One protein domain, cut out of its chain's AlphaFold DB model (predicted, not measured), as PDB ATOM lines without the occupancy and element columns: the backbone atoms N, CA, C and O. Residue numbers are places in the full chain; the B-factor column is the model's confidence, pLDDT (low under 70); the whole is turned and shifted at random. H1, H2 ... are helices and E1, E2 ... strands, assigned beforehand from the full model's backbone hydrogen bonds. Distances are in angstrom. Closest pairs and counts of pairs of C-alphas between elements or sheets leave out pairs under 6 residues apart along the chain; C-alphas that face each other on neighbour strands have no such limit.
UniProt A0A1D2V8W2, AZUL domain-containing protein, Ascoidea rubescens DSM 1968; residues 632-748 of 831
ATOM      1  N   LYS A 632      16.672 -34.139 -12.619       73.38
ATOM      2  CA  LYS A 632      16.642 -35.343 -11.763       73.38
ATOM      3  C   LYS A 632      17.946 -35.513 -10.991       73.38
ATOM      4  O   LYS A 632      19.014 -35.150 -11.468       73.38
ATOM      5  N   LYS A 633      17.889 -36.117  -9.802       83.44
ATOM      6  CA  LYS A 633      19.090 -36.565  -9.074       83.44
ATOM      7  C   LYS A 633      19.590 -37.890  -9.663       83.44
ATOM      8  O   LYS A 633      18.785 -38.758  -9.982       83.44
ATOM      9  N   CYS A 634      20.908 -38.071  -9.736       85.19
ATOM     10  CA  CYS A 634      21.536 -39.364 -10.032       85.19
ATOM     11  C   CYS A 634      21.015 -40.482  -9.101       85.19
ATOM     12  O   CYS A 634      20.991 -40.309  -7.880       85.19
ATOM     13  N   LEU A 635      20.660 -41.647  -9.660       85.06
ATOM     14  CA  LEU A 635      20.132 -42.786  -8.887       85.06
ATOM     15  C   LEU A 635      21.173 -43.501  -8.012       85.06
ATOM     16  O   LEU A 635      20.815 -44.308  -7.149       85.06
ATOM     17  N   ASN A 636      22.465 -43.202  -8.179       87.69
ATOM     18  CA  ASN A 636      23.466 -43.614  -7.200       87.69
ATOM     19  C   ASN A 636      23.235 -42.842  -5.893       87.69
ATOM     20  O   ASN A 636      23.498 -41.642  -5.830       87.69
ATOM     21  N   LYS A 637      22.811 -43.528  -4.825       85.81
ATOM     22  CA  LYS A 637      22.531 -42.929  -3.508       85.81
ATOM     23  C   LYS A 637      23.734 -42.197  -2.920       85.81
ATOM     24  O   LYS A 637      23.556 -41.326  -2.072       85.81
ATOM     25  N   ASN A 638      24.954 -42.537  -3.334       88.06
ATOM     26  CA  ASN A 638      26.180 -41.863  -2.899       88.06
ATOM     27  C   ASN A 638      26.527 -40.610  -3.715       88.06
ATOM     28  O   ASN A 638      27.471 -39.907  -3.370       88.06
ATOM     29  N   CYS A 639      25.778 -40.313  -4.775       88.38
ATOM     30  CA  CYS A 639      25.993 -39.167  -5.644       88.38
ATOM     31  C   CYS A 639      24.878 -38.129  -5.464       88.38
ATOM     32  O   CYS A 639      23.699 -38.469  -5.386       88.38
ATOM     33  N   ILE A 640      25.253 -36.851  -5.441       86.56
ATOM     34  CA  ILE A 640      24.315 -35.716  -5.415       86.56
ATOM     35  C   ILE A 640      24.324 -34.924  -6.730       86.56
ATOM     36  O   ILE A 640      23.867 -33.787  -6.777       86.56
ATOM     37  N   ASN A 641      24.902 -35.475  -7.802       86.81
ATOM     38  CA  ASN A 641      24.873 -34.815  -9.105       86.81
ATOM     39  C   ASN A 641      23.452 -34.789  -9.662       86.81
ATOM     40  O   ASN A 641      22.700 -35.762  -9.541       86.81
ATOM     41  N   LEU A 642      23.141 -33.672 -10.306       81.62
ATOM     42  CA  LEU A 642      21.884 -33.418 -10.982       81.62
ATOM     43  C   LEU A 642      22.054 -33.681 -12.483       81.62
ATOM     44  O   LEU A 642      23.103 -33.379 -13.054       81.62
ATOM     45  N   ILE A 643      21.042 -34.288 -13.092       74.81
ATOM     46  CA  ILE A 643      20.970 -34.676 -14.498       74.81
ATOM     47  C   ILE A 643      19.896 -33.806 -15.148       74.81
ATOM     48  O   ILE A 643      18.755 -33.780 -14.684       74.81
ATOM     49  N   LEU A 644      20.276 -33.101 -16.212       67.75
ATOM     50  CA  LEU A 644      19.369 -32.332 -17.061       67.75
ATOM     51  C   LEU A 644      18.886 -33.238 -18.191       67.75
ATOM     52  O   LEU A 644      19.700 -33.678 -19.003       67.75
ATOM     53  N   ILE A 645      17.587 -33.522 -18.249       62.38
ATOM     54  CA  ILE A 645      17.007 -34.358 -19.310       62.38
ATOM     55  C   ILE A 645      16.706 -33.486 -20.533       62.38
ATOM     56  O   ILE A 645      15.563 -33.294 -20.913       62.38
ATOM     57  N   ASN A 646      17.733 -32.935 -21.177       55.16
ATOM     58  CA  ASN A 646      17.516 -32.206 -22.427       55.16
ATOM     59  C   ASN A 646      17.503 -33.201 -23.592       55.16
ATOM     60  O   ASN A 646      18.461 -33.956 -23.748       55.16
ATOM     61  N   GLU A 647      16.506 -33.119 -24.479       50.31
ATOM     62  CA  GLU A 647      16.336 -33.987 -25.667       50.31
ATOM     63  C   GLU A 647      17.552 -34.048 -26.621       50.31
ATOM     64  O   GLU A 647      17.557 -34.820 -27.574       50.31
ATOM     65  N   LYS A 648      18.594 -33.227 -26.412       43.78
ATOM     66  CA  LYS A 648      19.715 -33.057 -27.351       43.78
ATOM     67  C   LYS A 648      21.118 -33.198 -26.759       43.78
ATOM     68  O   LYS A 648      22.088 -32.970 -27.481       43.78
ATOM     69  N   ARG A 649      21.281 -33.585 -25.487       40.16
ATOM     70  CA  ARG A 649      22.610 -33.931 -24.943       40.16
ATOM     71  C   ARG A 649      22.670 -35.392 -24.509       40.16
ATOM     72  O   ARG A 649      22.328 -35.720 -23.387       40.16
ATOM     73  N   LEU A 650      23.178 -36.189 -25.451       40.12
ATOM     74  CA  LEU A 650      24.014 -37.381 -25.289       40.12
ATOM     75  C   LEU A 650      23.498 -38.489 -24.353       40.12
ATOM     76  O   LEU A 650      23.632 -38.425 -23.139       40.12
ATOM     77  N   ASN A 651      23.106 -39.577 -25.020       42.72
ATOM     78  CA  ASN A 651      23.045 -40.964 -24.564       42.72
ATOM     79  C   ASN A 651      21.894 -41.318 -23.614       42.72
ATOM     80  O   ASN A 651      21.830 -40.886 -22.467       42.72
ATOM     81  N   ASN A 652      21.018 -42.191 -24.120       46.12
ATOM     82  CA  ASN A 652      20.007 -42.953 -23.391       46.12
ATOM     83  C   ASN A 652      20.589 -43.566 -22.106       46.12
ATOM     84  O   ASN A 652      21.085 -44.690 -22.113       46.12
ATOM     85  N   ASN A 653      20.514 -42.851 -20.987       56.81
ATOM     86  CA  ASN A 653      20.700 -43.441 -19.669       56.81
ATOM     87  C   ASN A 653      19.320 -43.770 -19.104       56.81
ATOM     88  O   ASN A 653      18.849 -43.122 -18.169       56.81
ATOM     89  N   ASP A 654      18.709 -44.841 -19.619       62.34
ATOM     90  CA  ASP A 654      17.553 -45.501 -18.985       62.34
ATOM     91  C   ASP A 654      17.844 -45.834 -17.504       62.34
ATOM     92  O   ASP A 654      16.944 -45.912 -16.672       62.34
ATOM     93  N   LEU A 655      19.133 -45.944 -17.155       72.19
ATOM     94  CA  LEU A 655      19.671 -46.182 -15.814       72.19
ATOM     95  C   LEU A 655      19.744 -44.919 -14.922       72.19
ATOM     96  O   LEU A 655      20.095 -45.032 -13.750       72.19
ATOM     97  N   GLN A 656      19.466 -43.718 -15.453       77.38
ATOM     98  CA  GLN A 656      19.444 -42.419 -14.745       77.38
ATOM     99  C   GLN A 656      20.663 -42.167 -13.823       77.38
ATOM    100  O   GLN A 656      20.562 -41.655 -12.699       77.38
ATOM    101  N   LEU A 657      21.851 -42.526 -14.313       80.88
ATOM    102  CA  LEU A 657      23.146 -42.236 -13.695       80.88
ATOM    103  C   LEU A 657      23.798 -41.025 -14.378       80.88
ATOM    104  O   LEU A 657      23.666 -40.839 -15.584       80.88
ATOM    105  N   CYS A 658      24.531 -40.206 -13.617       83.31
ATOM    106  CA  CYS A 658      25.343 -39.129 -14.193       83.31
ATOM    107  C   CYS A 658      26.598 -39.690 -14.884       83.31
ATOM    108  O   CYS A 658      27.058 -40.780 -14.530       83.31
ATOM    109  N   ASP A 659      27.214 -38.912 -15.775       80.19
ATOM    110  CA  ASP A 659      28.392 -39.322 -16.563       80.19
ATOM    111  C   ASP A 659      29.541 -39.868 -15.706       80.19
ATOM    112  O   ASP A 659      30.197 -40.841 -16.065       80.19
ATOM    113  N   VAL A 660      29.750 -39.300 -14.514       82.94
ATOM    114  CA  VAL A 660      30.797 -39.754 -13.581       82.94
ATOM    115  C   VAL A 660      30.474 -41.130 -12.986       82.94
ATOM    116  O   VAL A 660      31.371 -41.941 -12.762       82.94
ATOM    117  N   CYS A 661      29.199 -41.408 -12.699       84.00
ATOM    118  CA  CYS A 661      28.786 -42.697 -12.141       84.00
ATOM    119  C   CYS A 661      28.696 -43.786 -13.216       84.00
ATOM    120  O   CYS A 661      29.024 -44.938 -12.914       84.00
ATOM    121  N   PHE A 662      28.285 -43.411 -14.431       84.56
ATOM    122  CA  PHE A 662      28.107 -44.300 -15.578       84.56
ATOM    123  C   PHE A 662      29.399 -44.563 -16.370       84.56
ATOM    124  O   PHE A 662      29.556 -45.644 -16.927       84.56
ATOM    125  N   GLY A 663      30.354 -43.630 -16.382       81.44
ATOM    126  CA  GLY A 663      31.598 -43.735 -17.153       81.44
ATOM    127  C   GLY A 663      32.363 -45.061 -16.993       81.44
ATOM    128  O   GLY A 663      32.747 -45.638 -18.004       81.44
ATOM    129  N   PRO A 664      32.532 -45.622 -15.778       81.75
ATOM    130  CA  PRO A 664      33.216 -46.909 -15.590       81.75
ATOM    131  C   PRO A 664      32.511 -48.124 -16.211       81.75
ATOM    132  O   PRO A 664      33.132 -49.172 -16.349       81.75
ATOM    133  N   SER A 665      31.218 -48.008 -16.521       75.75
ATOM    134  CA  SER A 665      30.414 -49.033 -17.200       75.75
ATOM    135  C   SER A 665      30.142 -48.704 -18.667       75.75
ATOM    136  O   SER A 665      29.420 -49.448 -19.328       75.75
ATOM    137  N   TYR A 666      30.679 -47.590 -19.173       77.31
ATOM    138  CA  TYR A 666      30.502 -47.198 -20.561       77.31
ATOM    139  C   TYR A 666      31.262 -48.155 -21.481       77.31
ATOM    140  O   TYR A 666      32.441 -48.445 -21.282       77.31
ATOM    141  N   SER A 667      30.568 -48.629 -22.508       74.56
ATOM    142  CA  SER A 667      31.114 -49.442 -23.587       74.56
ATOM    143  C   SER A 667      30.693 -48.797 -24.898       74.56
ATOM    144  O   SER A 667      29.524 -48.463 -25.068       74.56
ATOM    145  N   THR A 668      31.632 -48.648 -25.829       75.12
ATOM    146  CA  THR A 668      31.359 -48.170 -27.194       75.12
ATOM    147  C   THR A 668      30.708 -49.237 -28.077       75.12
ATOM    148  O   THR A 668      30.250 -48.929 -29.170       75.12
ATOM    149  N   LEU A 669      30.680 -50.495 -27.623       75.12
ATOM    150  CA  LEU A 669      30.021 -51.604 -28.309       75.12
ATOM    151  C   LEU A 669      28.540 -51.662 -27.928       75.12
ATOM    152  O   LEU A 669      28.245 -51.734 -26.731       75.12
ATOM    153  N   ASP A 670      27.659 -51.746 -28.927       70.50
ATOM    154  CA  ASP A 670      26.217 -51.923 -28.733       70.50
ATOM    155  C   ASP A 670      25.906 -53.176 -27.892       70.50
ATOM    156  O   ASP A 670      26.418 -54.275 -28.139       70.50
ATOM    157  N   ASP A 671      25.076 -53.000 -26.860       68.50
ATOM    158  CA  ASP A 671      24.667 -54.040 -25.907       68.50
ATOM    159  C   ASP A 671      23.138 -54.026 -25.707       68.50
ATOM    160  O   ASP A 671      22.645 -53.596 -24.660       68.50
ATOM    161  N   PRO A 672      22.360 -54.503 -26.697       70.88
ATOM    162  CA  PRO A 672      20.892 -54.459 -26.671       70.88
ATOM    163  C   PRO A 672      20.261 -55.289 -25.538       70.88
ATOM    164  O   PRO A 672      19.090 -55.107 -25.218       70.88
ATOM    165  N   HIS A 673      21.020 -56.195 -24.910       68.00
ATOM    166  CA  HIS A 673      20.564 -57.024 -23.788       68.00
ATOM    167  C   HIS A 673      21.150 -56.603 -22.426       68.00
ATOM    168  O   HIS A 673      20.965 -57.332 -21.448       68.00
ATOM    169  N   LEU A 674      21.857 -55.465 -22.348       71.00
ATOM    170  CA  LEU A 674      22.470 -54.907 -21.128       71.00
ATOM    171  C   LEU A 674      23.394 -55.885 -20.366       71.00
ATOM    172  O   LEU A 674      23.619 -55.737 -19.159       71.00
ATOM    173  N   ARG A 675      23.941 -56.908 -21.039       75.81
ATOM    174  CA  ARG A 675      24.741 -57.966 -20.394       75.81
ATOM    175  C   ARG A 675      26.113 -57.459 -19.960       75.81
ATOM    176  O   ARG A 675      26.578 -57.804 -18.877       75.81
ATOM    177  N   LYS A 676      26.765 -56.631 -20.777       77.69
ATOM    178  CA  LYS A 676      28.078 -56.045 -20.470       77.69
ATOM    179  C   LYS A 676      27.961 -55.033 -19.340       77.69
ATOM    180  O   LYS A 676      28.783 -55.058 -18.425       77.69
ATOM    181  N   ILE A 677      26.914 -54.205 -19.358       78.62
ATOM    182  CA  ILE A 677      26.637 -53.251 -18.275       78.62
ATOM    183  C   ILE A 677      26.376 -54.000 -16.962       78.62
ATOM    184  O   ILE A 677      26.975 -53.664 -15.938       78.62
ATOM    185  N   LYS A 678      25.570 -55.069 -17.001       79.44
ATOM    186  CA  LYS A 678      25.316 -55.927 -15.837       79.44
ATOM    187  C   LYS A 678      26.603 -56.537 -15.280       79.44
ATOM    188  O   LYS A 678      26.905 -56.336 -14.108       79.44
ATOM    189  N   ASN A 679      27.408 -57.187 -16.120       82.31
ATOM    190  CA  ASN A 679      28.680 -57.783 -15.701       82.31
ATOM    191  C   ASN A 679      29.653 -56.730 -15.141       82.31
ATOM    192  O   ASN A 679      30.392 -56.991 -14.190       82.31
ATOM    193  N   SER A 680      29.646 -55.518 -15.709       83.56
ATOM    194  CA  SER A 680      30.450 -54.397 -15.219       83.56
ATOM    195  C   SER A 680      30.014 -53.949 -13.823       83.56
ATOM    196  O   SER A 680      30.863 -53.676 -12.969       83.56
ATOM    197  N   PHE A 681      28.706 -53.877 -13.563       85.88
ATOM    198  CA  PHE A 681      28.181 -53.542 -12.241       85.88
ATOM    199  C   PHE A 681      28.435 -54.653 -11.219       85.88
ATOM    200  O   PHE A 681      28.902 -54.355 -10.120       85.88
ATOM    201  N   GLU A 682      28.221 -55.916 -11.591       84.56
ATOM    202  CA  GLU A 682      28.533 -57.076 -10.748       84.56
ATOM    203  C   GLU A 682      30.004 -57.064 -10.332       84.56
ATOM    204  O   GLU A 682      30.318 -57.091  -9.141       84.56
ATOM    205  N   ARG A 683      30.920 -56.912 -11.296       85.44
ATOM    206  CA  ARG A 683      32.360 -56.814 -11.024       85.44
ATOM    207  C   ARG A 683      32.678 -55.675 -10.056       85.44
ATOM    208  O   ARG A 683      33.506 -55.845  -9.160       85.44
ATOM    209  N   ARG A 684      32.027 -54.519 -10.209       87.00
ATOM    210  CA  ARG A 684      32.233 -53.355  -9.337       87.00
ATOM    211  C   ARG A 684      31.779 -53.633  -7.903       87.00
ATOM    212  O   ARG A 684      32.527 -53.327  -6.975       87.00
ATOM    213  N   TYR A 685      30.616 -54.250  -7.712       87.88
ATOM    214  CA  TYR A 685      30.132 -54.620  -6.380       87.88
ATOM    215  C   TYR A 685      30.966 -55.728  -5.734       87.88
ATOM    216  O   TYR A 685      31.305 -55.616  -4.556       87.88
ATOM    217  N   VAL A 686      31.391 -56.740  -6.502       87.75
ATOM    218  CA  VAL A 686      32.312 -57.777  -6.009       87.75
ATOM    219  C   VAL A 686      33.589 -57.127  -5.486       87.75
ATOM    220  O   VAL A 686      33.999 -57.409  -4.361       87.75
ATOM    221  N   LEU A 687      34.192 -56.208  -6.246       87.06
ATOM    222  CA  LEU A 687      35.388 -55.490  -5.804       87.06
ATOM    223  C   LEU A 687      35.126 -54.651  -4.544       87.06
ATOM    224  O   LEU A 687      35.924 -54.728  -3.616       87.06
ATOM    225  N   GLN A 688      34.006 -53.922  -4.459       89.94
ATOM    226  CA  GLN A 688      33.652 -53.109  -3.285       89.94
ATOM    227  C   GLN A 688      33.432 -53.933  -2.001       89.94
ATOM    228  O   GLN A 688      33.807 -53.478  -0.920       89.94
ATOM    229  N   LEU A 689      32.844 -55.129  -2.094       85.69
ATOM    230  CA  LEU A 689      32.519 -55.963  -0.926       85.69
ATOM    231  C   LEU A 689      33.651 -56.916  -0.506       85.69
ATOM    232  O   LEU A 689      33.669 -57.391   0.635       85.69
ATOM    233  N   THR A 690      34.591 -57.210  -1.409       85.94
ATOM    234  CA  THR A 690      35.724 -58.117  -1.145       85.94
ATOM    235  C   THR A 690      37.001 -57.356  -0.808       85.94
ATOM    236  O   THR A 690      37.483 -57.456   0.314       85.94
ATOM    237  N   LYS A 691      37.526 -56.577  -1.760       86.25
ATOM    238  CA  LYS A 691      38.761 -55.788  -1.618       86.25
ATOM    239  C   LYS A 691      38.490 -54.392  -1.056       86.25
ATOM    240  O   LYS A 691      39.317 -53.834  -0.345       86.25
ATOM    241  N   GLY A 692      37.318 -53.845  -1.368       84.94
ATOM    242  CA  GLY A 692      36.958 -52.468  -1.079       84.94
ATOM    243  C   GLY A 692      37.607 -51.468  -2.029       84.94
ATOM    244  O   GLY A 692      38.367 -51.827  -2.925       84.94
ATOM    245  N   CYS A 693      37.258 -50.192  -1.866       85.75
ATOM    246  CA  CYS A 693      37.801 -49.117  -2.699       85.75
ATOM    247  C   CYS A 693      39.170 -48.599  -2.232       85.75
ATOM    248  O   CYS A 693      39.738 -47.747  -2.906       85.75
ATOM    249  N   GLY A 694      39.677 -49.063  -1.083       82.25
ATOM    250  CA  GLY A 694      40.981 -48.669  -0.532       82.25
ATOM    251  C   GLY A 694      41.032 -47.273   0.102       82.25
ATOM    252  O   GLY A 694      42.053 -46.904   0.668       82.25
ATOM    253  N   ASN A 695      39.938 -46.509   0.053       84.00
ATOM    254  CA  ASN A 695      39.895 -45.125   0.523       84.00
ATOM    255  C   ASN A 695      39.322 -45.008   1.941       84.00
ATOM    256  O   ASN A 695      38.193 -45.433   2.189       84.00
ATOM    257  N   SER A 696      40.053 -44.347   2.844       81.62
ATOM    258  CA  SER A 696      39.645 -44.118   4.243       81.62
ATOM    259  C   SER A 696      38.450 -43.169   4.388       81.62
ATOM    260  O   SER A 696      37.655 -43.310   5.313       81.62
ATOM    261  N   PHE A 697      38.275 -42.233   3.452       83.19
ATOM    262  CA  PHE A 697      37.143 -41.299   3.431       83.19
ATOM    263  C   PHE A 697      35.829 -41.942   2.965       83.19
ATOM    264  O   PHE A 697      34.782 -41.293   2.997       83.19
ATOM    265  N   CYS A 698      35.859 -43.186   2.479       85.62
ATOM    266  CA  CYS A 698      34.677 -43.840   1.941       85.62
ATOM    267  C   CYS A 698      33.629 -44.060   3.042       85.62
ATOM    268  O   CYS A 698      33.884 -44.741   4.031       85.62
ATOM    269  N   LYS A 699      32.418 -43.541   2.823       83.69
ATOM    270  CA  LYS A 699      31.248 -43.757   3.695       83.69
ATOM    271  C   LYS A 699      30.119 -44.537   3.015       83.69
ATOM    272  O   LYS A 699      28.969 -44.468   3.431       83.69
ATOM    273  N   ASN A 700      30.429 -45.241   1.927       87.12
ATOM    274  CA  ASN A 700      29.455 -46.093   1.254       87.12
ATOM    275  C   ASN A 700      29.136 -47.316   2.136       87.12
ATOM    276  O   ASN A 700      30.066 -48.084   2.390       87.12
ATOM    277  N   PRO A 701      27.875 -47.544   2.553       84.06
ATOM    278  CA  PRO A 701      27.517 -48.725   3.336       84.06
ATOM    279  C   PRO A 701      27.863 -50.024   2.603       84.06
ATOM    280  O   PRO A 701      28.308 -50.956   3.258       84.06
ATOM    281  N   GLU A 702      27.810 -50.042   1.267       86.94
ATOM    282  CA  GLU A 702      28.096 -51.209   0.414       86.94
ATOM    283  C   GLU A 702      29.571 -51.328  -0.008       86.94
ATOM    284  O   GLU A 702      29.903 -51.659  -1.152       86.94
ATOM    285  N   CYS A 703      30.493 -50.995   0.897       87.88
ATOM    286  CA  CYS A 703      31.930 -51.099   0.660       87.88
ATOM    287  C   CYS A 703      32.676 -51.537   1.922       87.88
ATOM    288  O   CYS A 703      32.581 -50.895   2.961       87.88
ATOM    289  N   ILE A 704      33.518 -52.569   1.831       86.44
ATOM    290  CA  ILE A 704      34.242 -53.097   3.002       86.44
ATOM    291  C   ILE A 704      35.289 -52.120   3.566       86.44
ATOM    292  O   ILE A 704      35.568 -52.137   4.764       86.44
ATOM    293  N   SER A 705      35.835 -51.235   2.720       83.94
ATOM    294  CA  SER A 705      36.738 -50.153   3.149       83.94
ATOM    295  C   SER A 705      36.026 -49.025   3.902       83.94
ATOM    296  O   SER A 705      36.705 -48.151   4.428       83.94
ATOM    297  N   SER A 706      34.687 -48.999   3.941       81.06
ATOM    298  CA  SER A 706      33.958 -47.948   4.652       81.06
ATOM    299  C   SER A 706      33.985 -48.170   6.164       81.06
ATOM    300  O   SER A 706      33.816 -49.289   6.658       81.06
ATOM    301  N   GLY A 707      34.155 -47.075   6.911       68.00
ATOM    302  CA  GLY A 707      34.073 -47.079   8.375       68.00
ATOM    303  C   GLY A 707      32.671 -47.403   8.910       68.00
ATOM    304  O   GLY A 707      32.537 -47.822  10.053       68.00
ATOM    305  N   SER A 708      31.637 -47.266   8.077       64.62
ATOM    306  CA  SER A 708      30.225 -47.488   8.426       64.62
ATOM    307  C   SER A 708      29.740 -48.919   8.144       64.62
ATOM    308  O   SER A 708      28.588 -49.243   8.408       64.62
ATOM    309  N   SER A 709      30.603 -49.785   7.607       64.19
ATOM    310  CA  SER A 709      30.232 -51.090   7.037       64.19
ATOM    311  C   SER A 709      30.577 -52.276   7.947       64.19
ATOM    312  O   SER A 709      30.978 -53.339   7.468       64.19
ATOM    313  N   SER A 710      30.434 -52.113   9.267       60.38
ATOM    314  CA  SER A 710      30.781 -53.135  10.272       60.38
ATOM    315  C   SER A 710      30.118 -54.493   9.997       60.38
ATOM    316  O   SER A 710      30.780 -55.521  10.095       60.38
ATOM    317  N   SER A 711      28.864 -54.504   9.535       66.94
ATOM    318  CA  SER A 711      28.111 -55.727   9.208       66.94
ATOM    319  C   SER A 711      28.680 -56.527   8.018       66.94
ATOM    320  O   SER A 711      28.565 -57.748   7.982       66.94
ATOM    321  N   LEU A 712      29.341 -55.881   7.050       68.38
ATOM    322  CA  LEU A 712      29.864 -56.548   5.847       68.38
ATOM    323  C   LEU A 712      31.217 -57.235   6.070       68.38
ATOM    324  O   LEU A 712      31.594 -58.115   5.293       68.38
ATOM    325  N   LYS A 713      31.961 -56.851   7.114       67.00
ATOM    326  CA  LYS A 713      33.282 -57.428   7.414       67.00
ATOM    327  C   LYS A 713      33.194 -58.879   7.897       67.00
ATOM    328  O   LYS A 713      34.088 -59.655   7.586       67.00
ATOM    329  N   TYR A 714      32.099 -59.245   8.565       67.44
ATOM    330  CA  TYR A 714      31.888 -60.575   9.152       67.44
ATOM    331  C   TYR A 714      31.137 -61.561   8.242       67.44
ATOM    332  O   TYR A 714      30.993 -62.728   8.591       67.44
ATOM    333  N   LYS A 715      30.658 -61.119   7.071       77.38
ATOM    334  CA  LYS A 715      29.941 -61.977   6.114       77.38
ATOM    335  C   LYS A 715      30.906 -62.818   5.279       77.38
ATOM    336  O   LYS A 715      31.932 -62.308   4.814       77.38
ATOM    337  N   THR A 716      30.552 -64.080   5.028       82.12
ATOM    338  CA  THR A 716      31.348 -64.957   4.159       82.12
ATOM    339  C   THR A 716      31.288 -64.486   2.702       82.12
ATOM    340  O   THR A 716      30.427 -63.693   2.312       82.12
ATOM    341  N   PHE A 717      32.204 -64.973   1.860       80.81
ATOM    342  CA  PHE A 717      32.181 -64.661   0.426       80.81
ATOM    343  C   PHE A 717      30.853 -65.073  -0.232       80.81
ATOM    344  O   PHE A 717      30.324 -64.329  -1.056       80.81
ATOM    345  N   LYS A 718      30.286 -66.215   0.182       81.81
ATOM    346  CA  LYS A 718      28.995 -66.717  -0.306       81.81
ATOM    347  C   LYS A 718      27.855 -65.753   0.036       81.81
ATOM    348  O   LYS A 718      27.086 -65.394  -0.850       81.81
ATOM    349  N   ASP A 719      27.815 -65.260   1.272       81.25
ATOM    350  CA  ASP A 719      26.784 -64.313   1.726       81.25
ATOM    351  C   ASP A 719      26.897 -62.962   1.011       81.25
ATOM    352  O   ASP A 719      25.894 -62.356   0.636       81.25
ATOM    353  N   LYS A 720      28.129 -62.487   0.777       81.38
ATOM    354  CA  LYS A 720      28.389 -61.258   0.013       81.38
ATOM    355  C   LYS A 720      27.938 -61.394  -1.436       81.38
ATOM    356  O   LYS A 720      27.322 -60.479  -1.968       81.38
ATOM    357  N   PHE A 721      28.220 -62.528  -2.072       82.25
ATOM    358  CA  PHE A 721      27.807 -62.780  -3.449       82.25
ATOM    359  C   PHE A 721      26.280 -62.887  -3.579       82.25
ATOM    360  O   PHE A 721      25.694 -62.316  -4.498       82.25
ATOM    361  N   GLN A 722      25.619 -63.533  -2.615       81.06
ATOM    362  CA  GLN A 722      24.160 -63.622  -2.569       81.06
ATOM    363  C   GLN A 722      23.501 -62.248  -2.358       81.06
ATOM    364  O   GLN A 722      22.506 -61.951  -3.013       81.06
ATOM    365  N   HIS A 723      24.093 -61.380  -1.530       81.62
ATOM    366  CA  HIS A 723      23.654 -59.992  -1.351       81.62
ATOM    367  C   HIS A 723      23.772 -59.163  -2.644       81.62
ATOM    368  O   HIS A 723      22.874 -58.394  -2.983       81.62
ATOM    369  N   ILE A 724      24.839 -59.361  -3.430       81.50
ATOM    370  CA  ILE A 724      24.981 -58.693  -4.733       81.50
ATOM    371  C   ILE A 724      23.824 -59.076  -5.657       81.50
ATOM    372  O   ILE A 724      23.183 -58.195  -6.223       81.50
ATOM    373  N   LEU A 725      23.538 -60.371  -5.796       77.94
ATOM    374  CA  LEU A 725      22.516 -60.856  -6.724       77.94
ATOM    375  C   LEU A 725      21.087 -60.514  -6.280       77.94
ATOM    376  O   LEU A 725      20.274 -60.125  -7.117       77.94
ATOM    377  N   ASN A 726      20.795 -60.639  -4.984       75.00
ATOM    378  CA  ASN A 726      19.434 -60.529  -4.458       75.00
ATOM    379  C   ASN A 726      19.044 -59.121  -4.003       75.00
ATOM    380  O   ASN A 726      17.854 -58.836  -3.975       75.00
ATOM    381  N   ASP A 727      20.005 -58.249  -3.681       74.44
ATOM    382  CA  ASP A 727      19.705 -56.917  -3.139       74.44
ATOM    383  C   ASP A 727      20.264 -55.791  -4.025       74.44
ATOM    384  O   ASP A 727      19.562 -54.821  -4.311       74.44
ATOM    385  N   LEU A 728      21.501 -55.919  -4.526       76.50
ATOM    386  CA  LEU A 728      22.176 -54.841  -5.274       76.50
ATOM    387  C   LEU A 728      21.964 -54.896  -6.797       76.50
ATOM    388  O   LEU A 728      22.093 -53.867  -7.463       76.50
ATOM    389  N   MET A 729      21.651 -56.072  -7.354       72.50
ATOM    390  CA  MET A 729      21.446 -56.307  -8.796       72.50
ATOM    391  C   MET A 729      19.979 -56.469  -9.215       72.50
ATOM    392  O   MET A 729      19.700 -56.621 -10.404       72.50
ATOM    393  N   VAL A 730      19.027 -56.378  -8.280       63.62
ATOM    394  CA  VAL A 730      17.578 -56.441  -8.573       63.62
ATOM    395  C   VAL A 730      17.089 -55.226  -9.378       63.62
ATOM    396  O   VAL A 730      16.056 -55.292 -10.041       63.62
ATOM    397  N   SER A 731      17.851 -54.132  -9.368       54.84
ATOM    398  CA  SER A 731      17.538 -52.830  -9.970       54.84
ATOM    399  C   SER A 731      18.136 -52.609 -11.373       54.84
ATOM    400  O   SER A 731      18.312 -51.470 -11.793       54.84
ATOM    401  N   ILE A 732      18.461 -53.671 -12.121       58.91
ATOM    402  CA  ILE A 732      18.826 -53.583 -13.549       58.91
ATOM    403  C   ILE A 732      17.637 -54.133 -14.354       58.91
ATOM    404  O   ILE A 732      17.236 -55.274 -14.114       58.91
ATOM    405  N   PRO A 733      17.015 -53.355 -15.258       51.88
ATOM    406  CA  PRO A 733      15.706 -53.696 -15.804       51.88
ATOM    407  C   PRO A 733      15.707 -55.031 -16.560       51.88
ATOM    408  O   PRO A 733      16.391 -55.199 -17.566       51.88
ATOM    409  N   LYS A 734      14.812 -55.938 -16.144       44.84
ATOM    410  CA  LYS A 734      13.830 -56.459 -17.100       44.84
ATOM    411  C   LYS A 734      12.821 -55.328 -17.297       44.84
ATOM    412  O   LYS A 734      12.217 -54.883 -16.324       44.84
ATOM    413  N   ILE A 735      12.708 -54.825 -18.521       39.38
ATOM    414  CA  ILE A 735      11.705 -53.833 -18.927       39.38
ATOM    415  C   ILE A 735      10.335 -54.281 -18.390       39.38
ATOM    416  O   ILE A 735       9.881 -55.368 -18.741       39.38
ATOM    417  N   GLY A 736       9.705 -53.492 -17.508       37.38
ATOM    418  CA  GLY A 736       8.266 -53.628 -17.236       37.38
ATOM    419  C   GLY A 736       7.758 -53.559 -15.792       37.38
ATOM    420  O   GLY A 736       6.575 -53.290 -15.630       37.38
ATOM    421  N   ASN A 737       8.569 -53.727 -14.741       37.50
ATOM    422  CA  ASN A 737       8.026 -53.742 -13.367       37.50
ATOM    423  C   ASN A 737       8.551 -52.565 -12.539       37.50
ATOM    424  O   ASN A 737       9.715 -52.553 -12.147       37.50
ATOM    425  N   GLY A 738       7.679 -51.586 -12.277       44.88
ATOM    426  CA  GLY A 738       7.951 -50.304 -11.613       44.88
ATOM    427  C   GLY A 738       8.419 -50.371 -10.152       44.88
ATOM    428  O   GLY A 738       7.768 -49.818  -9.272       44.88
ATOM    429  N   LYS A 739       9.563 -51.010  -9.881       51.91
ATOM    430  CA  LYS A 739      10.324 -50.831  -8.637       51.91
ATOM    431  C   LYS A 739      11.321 -49.683  -8.810       51.91
ATOM    432  O   LYS A 739      12.029 -49.629  -9.813       51.91
ATOM    433  N   GLU A 740      11.385 -48.783  -7.829       52.75
ATOM    434  CA  GLU A 740      12.366 -47.690  -7.804       52.75
ATOM    435  C   GLU A 740      13.802 -48.241  -7.865       52.75
ATOM    436  O   GLU A 740      14.181 -49.118  -7.086       52.75
ATOM    437  N   MET A 741      14.607 -47.735  -8.802       64.81
ATOM    438  CA  MET A 741      15.978 -48.200  -9.026       64.81
ATOM    439  C   MET A 741      16.977 -47.356  -8.233       64.81
ATOM    440  O   MET A 741      16.987 -46.133  -8.331       64.81
ATOM    441  N   PHE A 742      17.850 -48.003  -7.458       74.56
ATOM    442  CA  PHE A 742      18.919 -47.332  -6.716       74.56
ATOM    443  C   PHE A 742      20.244 -48.083  -6.859       74.56
ATOM    444  O   PHE A 742      20.263 -49.314  -6.926       74.56
ATOM    445  N   TYR A 743      21.348 -47.328  -6.867       85.06
ATOM    446  CA  TYR A 743      22.716 -47.855  -6.931       85.06
ATOM    447  C   TYR A 743      23.556 -47.364  -5.741       85.06
ATOM    448  O   TYR A 743      23.313 -46.281  -5.206       85.06
ATOM    449  N   TYR A 744      24.581 -48.131  -5.363       87.44
ATOM    450  CA  TYR A 744      25.483 -47.848  -4.239       87.44
ATOM    451  C   TYR A 744      26.950 -47.952  -4.669       87.44
ATOM    452  O   TYR A 744      27.755 -48.700  -4.107       87.44
ATOM    453  N   PHE A 745      27.326 -47.194  -5.698       89.00
ATOM    454  CA  PHE A 745      28.715 -47.157  -6.149       89.00
ATOM    455  C   PHE A 745      29.551 -46.224  -5.276       89.00
ATOM    456  O   PHE A 745      29.087 -45.150  -4.880       89.00
ATOM    457  N   CYS A 746      30.802 -46.608  -5.019       89.44
ATOM    458  CA  CYS A 746      31.771 -45.719  -4.390       89.44
ATOM    459  C   CYS A 746      32.031 -44.496  -5.278       89.44
ATOM    460  O   CYS A 746      32.161 -44.608  -6.502       89.44
ATOM    461  N   VAL A 747      32.111 -43.333  -4.635       87.88
ATOM    462  CA  VAL A 747      32.344 -42.028  -5.260       87.88
ATOM    463  C   VAL A 747      33.647 -41.418  -4.739       87.88
ATOM    464  O   VAL A 747      34.245 -41.914  -3.785       87.88
ATOM    465  N   ARG A 748      34.096 -40.342  -5.385       86.62
ATOM    466  CA  ARG A 748      35.292 -39.583  -5.005       86.62
ATOM    467  C   ARG A 748      35.104 -38.829  -3.676       86.62
ATOM    468  O   ARG A 748      33.989 -38.700  -3.160       86.62
TER     469      ARG A 748
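What this domain is: This is residues 632 to 748 of the 831 residues of the protein "AZUL domain-containing protein" of Ascoidea rubescens DSM 1968 (UniProt A0A1D2V8W2). Little regular structure is present: helices H2 and H4 pack on each other at a steep tilt, short H1 meets H2 near one end, E1 and H3 lie far out, and long loops, residues 645 to 658, 691 to 709 and 729 to 748, make up much of the rest. The printed part has 117 residues, with one named strand and then four named helices; mostly helix, its named elements hold only 42 residues. It is compact, radius of gyration of the C-alphas 14.8 A, yet elongated, spanning 46 by 28 by 27 A.

How they stand to each other: H2, residues 675 to 690, touches H4, residues 717 to 728, at Tyr 685 and Ile 724, closest C-alphas 6.8 A, a steep tilt of 49 degrees, opposite ways. With residues 677 to 681 alone H2 touches H1, residues 659 to 665, about perpendicular at 83 degrees; the closest C-alphas, Ser 665 and Ser 680, are 5.7 A apart. H3, residues 710 to 713, is close to H2 but not clearly touching, C-alphas of Leu 689 and Leu 712 7.3 A apart. E1, residues 642 to 644, pairs with no named strand and is apart from H1. Every O i to N i+4 pair is within hydrogen-bond range in H2 and H4; in H1 1 of 3, and 1 of 4 for O i to N i+3.

Where its parts are: H2 is 22.2 A long, from C-alpha 675 at (24.741, -57.966, -20.394); H4, 15.1 A, ends at C-alpha 728, (22.176, -54.841, -5.274).

The domain as a whole: The printed part has no cut; the links E1 to H1 and H2 to H3 are long. Mean pLDDT of the printed part is 74.6, under 70 for instance at residues 730 to 741.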